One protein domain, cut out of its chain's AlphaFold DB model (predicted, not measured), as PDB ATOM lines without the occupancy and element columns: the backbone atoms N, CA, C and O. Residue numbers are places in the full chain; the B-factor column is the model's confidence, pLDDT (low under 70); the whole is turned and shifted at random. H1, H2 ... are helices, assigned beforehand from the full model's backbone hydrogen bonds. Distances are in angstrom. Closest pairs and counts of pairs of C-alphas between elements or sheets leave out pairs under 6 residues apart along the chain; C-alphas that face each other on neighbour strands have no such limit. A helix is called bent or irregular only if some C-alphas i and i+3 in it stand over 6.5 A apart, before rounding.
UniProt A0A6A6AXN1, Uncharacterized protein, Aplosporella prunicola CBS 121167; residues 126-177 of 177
ATOM      1  N   ARG A 126     162.424 -67.770 106.226       48.66
ATOM      2  CA  ARG A 126     162.273 -69.157 106.689       48.66
ATOM      3  C   ARG A 126     161.721 -69.246 108.114       48.66
ATOM      4  O   ARG A 126     161.626 -70.329 108.669       48.66
ATOM      5  N   GLN A 127     161.329 -68.116 108.690       44.34
ATOM      6  CA  GLN A 127     160.456 -68.002 109.858       44.34
ATOM      7  C   GLN A 127     159.474 -66.892 109.466       44.34
ATOM      8  O   GLN A 127     159.911 -65.797 109.151       44.34
ATOM      9  N   GLU A 128     158.179 -67.091 109.258       39.94
ATOM     10  CA  GLU A 128     157.216 -67.852 110.059       39.94
ATOM     11  C   GLU A 128     156.385 -68.852 109.251       39.94
ATOM     12  O   GLU A 128     155.578 -69.586 109.809       39.94
ATOM     13  N   THR A 129     156.591 -68.922 107.942       36.31
ATOM     14  CA  THR A 129     155.939 -69.917 107.102       36.31
ATOM     15  C   THR A 129     157.009 -70.817 106.515       36.31
ATOM     16  O   THR A 129     157.368 -70.700 105.345       36.31
ATOM     17  N   ALA A 130     157.445 -71.808 107.291       42.75
ATOM     18  CA  ALA A 130     157.478 -73.130 106.688       42.75
ATOM     19  C   ALA A 130     156.029 -73.421 106.258       42.75
ATOM     20  O   ALA A 130     155.267 -74.077 106.960       42.75
ATOM     21  N   VAL A 131     155.614 -72.846 105.121       47.97
ATOM     22  CA  VAL A 131     154.667 -73.542 104.268       47.97
ATOM     23  C   VAL A 131     155.323 -74.897 104.115       47.97
ATOM     24  O   VAL A 131     156.506 -74.961 103.777       47.97
ATOM     25  N   ASP A 132     154.606 -75.919 104.544       57.66
ATOM     26  CA  ASP A 132     154.983 -77.322 104.539       57.66
ATOM     27  C   ASP A 132     155.297 -77.723 103.083       57.66
ATOM     28  O   ASP A 132     154.462 -78.288 102.379       57.66
ATOM     29  N   CYS A 133     156.452 -77.280 102.571       64.75
ATOM     30  CA  CYS A 133     156.889 -77.484 101.200       64.75
ATOM     31  C   CYS A 133     157.257 -78.947 101.100       64.75
ATOM     32  O   CYS A 133     158.300 -79.352 101.613       64.75
ATOM     33  N   LYS A 134     156.384 -79.716 100.456       70.12
ATOM     34  CA  LYS A 134     156.526 -81.165 100.297       70.12
ATOM     35  C   LYS A 134     157.053 -81.578  98.931       70.12
ATOM     36  O   LYS A 134     157.345 -82.750  98.718       70.12
ATOM     37  N   ASP A 135     157.155 -80.636  97.997       76.31
ATOM     38  CA  ASP A 135     157.463 -80.917  96.604       76.31
ATOM     39  C   ASP A 135     158.524 -79.979  96.013       76.31
ATOM     40  O   ASP A 135     158.931 -78.959  96.582       76.31
ATOM     41  N   LYS A 136     159.008 -80.393  94.841       82.06
ATOM     42  CA  LYS A 136     160.067 -79.724  94.086       82.06
ATOM     43  C   LYS A 136     159.689 -78.290  93.713       82.06
ATOM     44  O   LYS A 136     160.530 -77.399  93.791       82.06
ATOM     45  N   GLU A 137     158.442 -78.081  93.299       81.44
ATOM     46  CA  GLU A 137     157.937 -76.791  92.825       81.44
ATOM     47  C   GLU A 137     157.929 -75.760  93.953       81.44
ATOM     48  O   GLU A 137     158.396 -74.638  93.757       81.44
ATOM     49  N   CYS A 138     157.531 -76.168  95.158       81.19
ATOM     50  CA  CYS A 138     157.571 -75.322  96.343       81.19
ATOM     51  C   CYS A 138     159.013 -74.943  96.730       81.19
ATOM     52  O   CYS A 138     159.303 -73.769  96.978       81.19
ATOM     53  N   CYS A 139     159.948 -75.901  96.709       78.81
ATOM     54  CA  CYS A 139     161.365 -75.620  96.974       78.81
ATOM     55  C   CYS A 139     161.992 -74.682  95.919       78.81
ATOM     56  O   CYS A 139     162.797 -73.815  96.263       78.81
ATOM     57  N   ASP A 140     161.637 -74.837  94.640       83.56
ATOM     58  CA  ASP A 140     162.122 -73.974  93.554       83.56
ATOM     59  C   ASP A 140     161.530 -72.565  93.618       83.56
ATOM     60  O   ASP A 140     162.231 -71.584  93.366       83.56
ATOM     61  N   GLN A 141     160.253 -72.451  93.978       81.12
ATOM     62  CA  GLN A 141     159.604 -71.162  94.168       81.12
ATOM     63  C   GLN A 141     160.269 -70.372  95.302       81.12
ATOM     64  O   GLN A 141     160.581 -69.198  95.113       81.12
ATOM     65  N   GLN A 142     160.575 -71.018  96.432       75.00
ATOM     66  CA  GLN A 142     161.291 -70.366  97.533       75.00
ATOM     67  C   GLN A 142     162.710 -69.928  97.150       75.00
ATOM     68  O   GLN A 142     163.136 -68.841  97.538       75.00
ATOM     69  N   ASP A 143     163.441 -70.732  96.373       81.50
ATOM     70  CA  ASP A 143     164.757 -70.344  95.842       81.50
ATOM     71  C   ASP A 143     164.641 -69.110  94.931       81.50
ATOM     72  O   ASP A 143     165.415 -68.165  95.068       81.50
ATOM     73  N   ASN A 144     163.632 -69.057  94.058       81.62
ATOM     74  CA  ASN A 144     163.398 -67.903  93.184       81.62
ATOM     75  C   ASN A 144     162.992 -66.644  93.963       81.62
ATOM     76  O   ASN A 144     163.508 -65.556  93.696       81.62
ATOM     77  N   GLU A 145     162.102 -66.772  94.945       75.94
ATOM     78  CA  GLU A 145     161.714 -65.668  95.830       75.94
ATOM     79  C   GLU A 145     162.906 -65.165  96.652       75.94
ATOM     80  O   GLU A 145     163.091 -63.960  96.806       75.94
ATOM     81  N   CYS A 146     163.763 -66.077  97.119       77.06
ATOM     82  CA  CYS A 146     165.010 -65.734  97.789       77.06
ATOM     83  C   CYS A 146     165.937 -64.949  96.862       77.06
ATOM     84  O   CYS A 146     166.367 -63.856  97.203       77.06
ATOM     85  N   ARG A 147     166.201 -65.460  95.657       80.44
ATOM     86  CA  ARG A 147     167.124 -64.838  94.694       80.44
ATOM     87  C   ARG A 147     166.642 -63.488  94.163       80.44
ATOM     88  O   ARG A 147     167.462 -62.694  93.712       80.44
ATOM     89  N   THR A 148     165.337 -63.231  94.184       80.38
ATOM     90  CA  THR A 148     164.743 -61.966  93.719       80.38
ATOM     91  C   THR A 148     164.568 -60.932  94.830       80.38
ATOM     92  O   THR A 148     164.237 -59.780  94.539       80.38
ATOM     93  N   ALA A 149     164.814 -61.301  96.090       69.25
ATOM     94  CA  ALA A 149     164.736 -60.371  97.203       69.25
ATOM     95  C   ALA A 149     165.936 -59.396  97.219       69.25
ATOM     96  O   ALA A 149     167.070 -59.792  96.932       69.25
ATOM     97  N   PRO A 150     165.714 -58.116  97.571       53.97
ATOM     98  CA  PRO A 150     166.807 -57.178  97.798       53.97
ATOM     99  C   PRO A 150     167.668 -57.650  98.976       53.97
ATOM    100  O   PRO A 150     167.146 -58.167  99.964       53.97
ATOM    101  N   ASP A 151     168.987 -57.489  98.847       55.81
ATOM    102  CA  ASP A 151     170.000 -57.930  99.819       55.81
ATOM    103  C   ASP A 151     170.043 -59.453 100.068       55.81
ATOM    104  O   ASP A 151     170.589 -59.921 101.072       55.81
ATOM    105  N   ALA A 152     169.494 -60.249  99.146       67.12
ATOM    106  CA  ALA A 152     169.529 -61.698  99.246       67.12
ATOM    107  C   ALA A 152     170.947 -62.259  99.135       67.12
ATOM    108  O   ALA A 152     171.724 -61.931  98.233       67.12
ATOM    109  N   ASN A 153     171.260 -63.198 100.022       72.94
ATOM    110  CA  ASN A 153     172.504 -63.935  99.961       72.94
ATOM    111  C   ASN A 153     172.339 -65.198  99.101       72.94
ATOM    112  O   ASN A 153     171.723 -66.181  99.515       72.94
ATOM    113  N   MET A 154     172.954 -65.196  97.919       74.88
ATOM    114  CA  MET A 154     172.852 -66.288  96.943       74.88
ATOM    115  C   MET A 154     173.420 -67.628  97.437       74.88
ATOM    116  O   MET A 154     172.934 -68.687  97.024       74.88
ATOM    117  N   SER A 155     174.423 -67.608  98.326       71.44
ATOM    118  CA  SER A 155     174.943 -68.847  98.918       71.44
ATOM    119  C   SER A 155     173.948 -69.439  99.913       71.44
ATOM    120  O   SER A 155     173.766 -70.655  99.943       71.44
ATOM    121  N   GLN A 156     173.220 -68.590 100.642       66.19
ATOM    122  CA  GLN A 156     172.150 -69.032 101.533       66.19
ATOM    123  C   GLN A 156     170.916 -69.518 100.765       66.19
ATOM    124  O   GLN A 156     170.411 -70.586 101.095       66.19
ATOM    125  N   CYS A 157     170.490 -68.830  99.694       79.12
ATOM    126  CA  CYS A 157     169.405 -69.316  98.825       79.12
ATOM    127  C   CYS A 157     169.686 -70.738  98.326       79.12
ATOM    128  O   CYS A 157     168.829 -71.619  98.396       79.12
ATOM    129  N   SER A 158     170.931 -70.983  97.913       77.88
ATOM    130  CA  SER A 158     171.337 -72.289  97.404       77.88
ATOM    131  C   SER A 158     171.392 -73.359  98.502       77.88
ATOM    132  O   SER A 158     170.918 -74.478  98.301       77.88
ATOM    133  N   ALA A 159     171.891 -73.009  99.692       72.69
ATOM    134  CA  ALA A 159     171.883 -73.901 100.852       72.69
ATOM    135  C   ALA A 159     170.454 -74.257 101.309       72.69
ATOM    136  O   ALA A 159     170.176 -75.400 101.675       72.69
ATOM    137  N   TRP A 160     169.518 -73.304 101.256       73.81
ATOM    138  CA  TRP A 160     168.118 -73.551 101.608       73.81
ATOM    139  C   TRP A 160     167.407 -74.441 100.604       73.81
ATOM    140  O   TRP A 160     166.636 -75.307 101.024       73.81
ATOM    141  N   LYS A 161     167.687 -74.264  99.311       79.38
ATOM    142  CA  LYS A 161     167.172 -75.138  98.262       79.38
ATOM    143  C   LYS A 161     167.631 -76.576  98.482       79.38
ATOM    144  O   LYS A 161     166.799 -77.475  98.538       79.38
ATOM    145  N   ASP A 162     168.927 -76.790  98.684       77.56
ATOM    146  CA  ASP A 162     169.481 -78.127  98.910       77.56
ATOM    147  C   ASP A 162     168.911 -78.787 100.177       77.56
ATOM    148  O   ASP A 162     168.489 -79.945 100.158       77.56
ATOM    149  N   SER A 163     168.770 -78.010 101.256       75.31
ATOM    150  CA  SER A 163     168.100 -78.452 102.481       75.31
ATOM    151  C   SER A 163     166.631 -78.825 102.239       75.31
ATOM    152  O   SER A 163     166.196 -79.862 102.729       75.31
ATOM    153  N   CYS A 164     165.874 -78.029 101.475       78.19
ATOM    154  CA  CYS A 164     164.470 -78.306 101.147       78.19
ATOM    155  C   CYS A 164     164.326 -79.601 100.341       78.19
ATOM    156  O   CYS A 164     163.470 -80.432 100.635       78.19
ATOM    157  N   TYR A 165     165.208 -79.809  99.365       81.12
ATOM    158  CA  TYR A 165     165.232 -81.029  98.570       81.12
ATOM    159  C   TYR A 165     165.607 -82.251  99.418       81.12
ATOM    160  O   TYR A 165     164.919 -83.267  99.365       81.12
ATOM    161  N   THR A 166     166.627 -82.133 100.270       77.62
ATOM    162  CA  THR A 166     167.065 -83.210 101.171       77.62
ATOM    163  C   THR A 166     165.973 -83.604 102.163       77.62
ATOM    164  O   THR A 166     165.672 -84.787 102.311       77.62
ATOM    165  N   SER A 167     165.327 -82.629 102.810       75.50
ATOM    166  CA  SER A 167     164.237 -82.883 103.760       75.50
ATOM    167  C   SER A 167     163.025 -83.562 103.118       75.50
ATOM    168  O   SER A 167     162.318 -84.305 103.795       75.50
ATOM    169  N   ASN A 168     162.819 -83.361 101.815       77.06
ATOM    170  CA  ASN A 168     161.730 -83.966 101.049       77.06
ATOM    171  C   ASN A 168     162.139 -85.221 100.263       77.06
ATOM    172  O   ASN A 168     161.357 -85.716  99.457       77.06
ATOM    173  N   ASN A 169     163.345 -85.761 100.493       81.31
ATOM    174  CA  ASN A 169     163.895 -86.897  99.742       81.31
ATOM    175  C   ASN A 169     163.885 -86.685  98.212       81.31
ATOM    176  O   ASN A 169     163.744 -87.631  97.435       81.31
ATOM    177  N   LEU A 170     164.029 -85.434  97.772       80.50
ATOM    178  CA  LEU A 170     164.108 -85.067  96.365       80.50
ATOM    179  C   LEU A 170     165.557 -85.201  95.855       80.50
ATOM    180  O   LEU A 170     166.505 -85.000  96.617       80.50
ATOM    181  N   PRO A 171     165.763 -85.507  94.560       80.75
ATOM    182  CA  PRO A 171     167.098 -85.556  93.961       80.75
ATOM    183  C   PRO A 171     167.799 -84.201  94.059       80.75
ATOM    184  O   PRO A 171     167.173 -83.190  93.757       80.75
ATOM    185  N   SER A 172     169.088 -84.180  94.422       79.06
ATOM    186  CA  SER A 172     169.823 -82.920  94.613       79.06
ATOM    187  C   SER A 172     169.646 -81.964  93.419       79.06
ATOM    188  O   SER A 172     169.854 -82.371  92.268       79.06
ATOM    189  N   PRO A 173     169.293 -80.690  93.673       74.25
ATOM    190  CA  PRO A 173     168.992 -79.719  92.626       74.25
ATOM    191  C   PRO A 173     170.225 -79.262  91.835       74.25
ATOM    192  O   PRO A 173     170.071 -78.594  90.814       74.25
ATOM    193  N   TYR A 174     171.435 -79.605  92.288       77.06
ATOM    194  CA  TYR A 174     172.698 -79.144  91.703       77.06
ATOM    195  C   TYR A 174     173.462 -80.226  90.926       77.06
ATOM    196  O   TYR A 174     174.561 -79.969  90.441       77.06
ATOM    197  N   GLY A 175     172.858 -81.406  90.745       62.19
ATOM    198  CA  GLY A 175     173.520 -82.552  90.123       62.19
ATOM    199  C   GLY A 175     174.555 -83.200  91.049       62.19
ATOM    200  O   GLY A 175     175.033 -82.598  92.007       62.19
ATOM    201  N   LYS A 176     174.872 -84.475  90.796       52.62
ATOM    202  CA  LYS A 176     175.941 -85.170  91.523       52.62
ATOM    203  C   LYS A 176     177.293 -84.683  90.999       52.62
ATOM    204  O   LYS A 176     177.553 -84.847  89.808       52.62
ATOM    205  N   PHE A 177     178.112 -84.114  91.878       51.44
ATOM    206  CA  PHE A 177     179.560 -84.069  91.670       51.44
ATOM    207  C   PHE A 177     180.154 -85.468  91.851       51.44
ATOM    208  O   PHE A 177     179.622 -86.223  92.703       51.44
TER     209      PHE A 177
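What this domain is: This is residues 126 to 177 of the 177 residues of an uncharacterized protein of Aplosporella prunicola CBS 121167 (UniProt A0A6A6AXN1). The model is a small helical hairpin, two helices of similar length side by side and running opposite ways, with a turn at one end that sticks out at residues 148 to 153. Residues 126 to 135 lead into the first helix and residues 168 to 177 lead away from the second, both without a named element. The printed part has 52 residues, with named helices H1 and H2 in that order along the chain and no named strand. The class is all helix, and 27 of the 52 printed residues are in the helices. The whole is compact and rounded, with a radius of gyration of the C-alphas of 10.8 A and spans of 29 by 26 by 15 A.

Where its parts are: The printed part begins at Arg 126, with its C-alpha at (162.273, -69.157, 106.689). H1 is residues 136 to 148, 18.4 A from first to last C-alpha, and begins at C-alpha 136, (160.067, -79.724, 94.086). H2 is residues 154 to 167, 19.9 A long by the same measure, and ends at C-alpha 167, (164.237, -82.883, 103.760).

How they stand to each other: H1 and H2 form a helical hairpin, joined by a tight link of 5 residues. They touch, with 14 pairs of C-alphas within 8 A. The closest C-alphas of the two are those of Asp 143 and Cys 157, 5.6 A apart. Their centres are 9.6 A apart. Their lines stand at a shallow tilt of 13 degrees, opposite ways. Neither helix is bent. In both H1 and H2 every O i to N i+4 pair is within hydrogen-bond range.

The domain as a whole: The two C-alphas farthest apart are those of Glu 128 and Phe 177, 33.2 A. Phe 177 is the chain's last residue, and the printed part has no cut. The mean pLDDT of the printed part is 70.5; residues 126 to 133, 149 to 152, 156 and 175 to 177 are under 70.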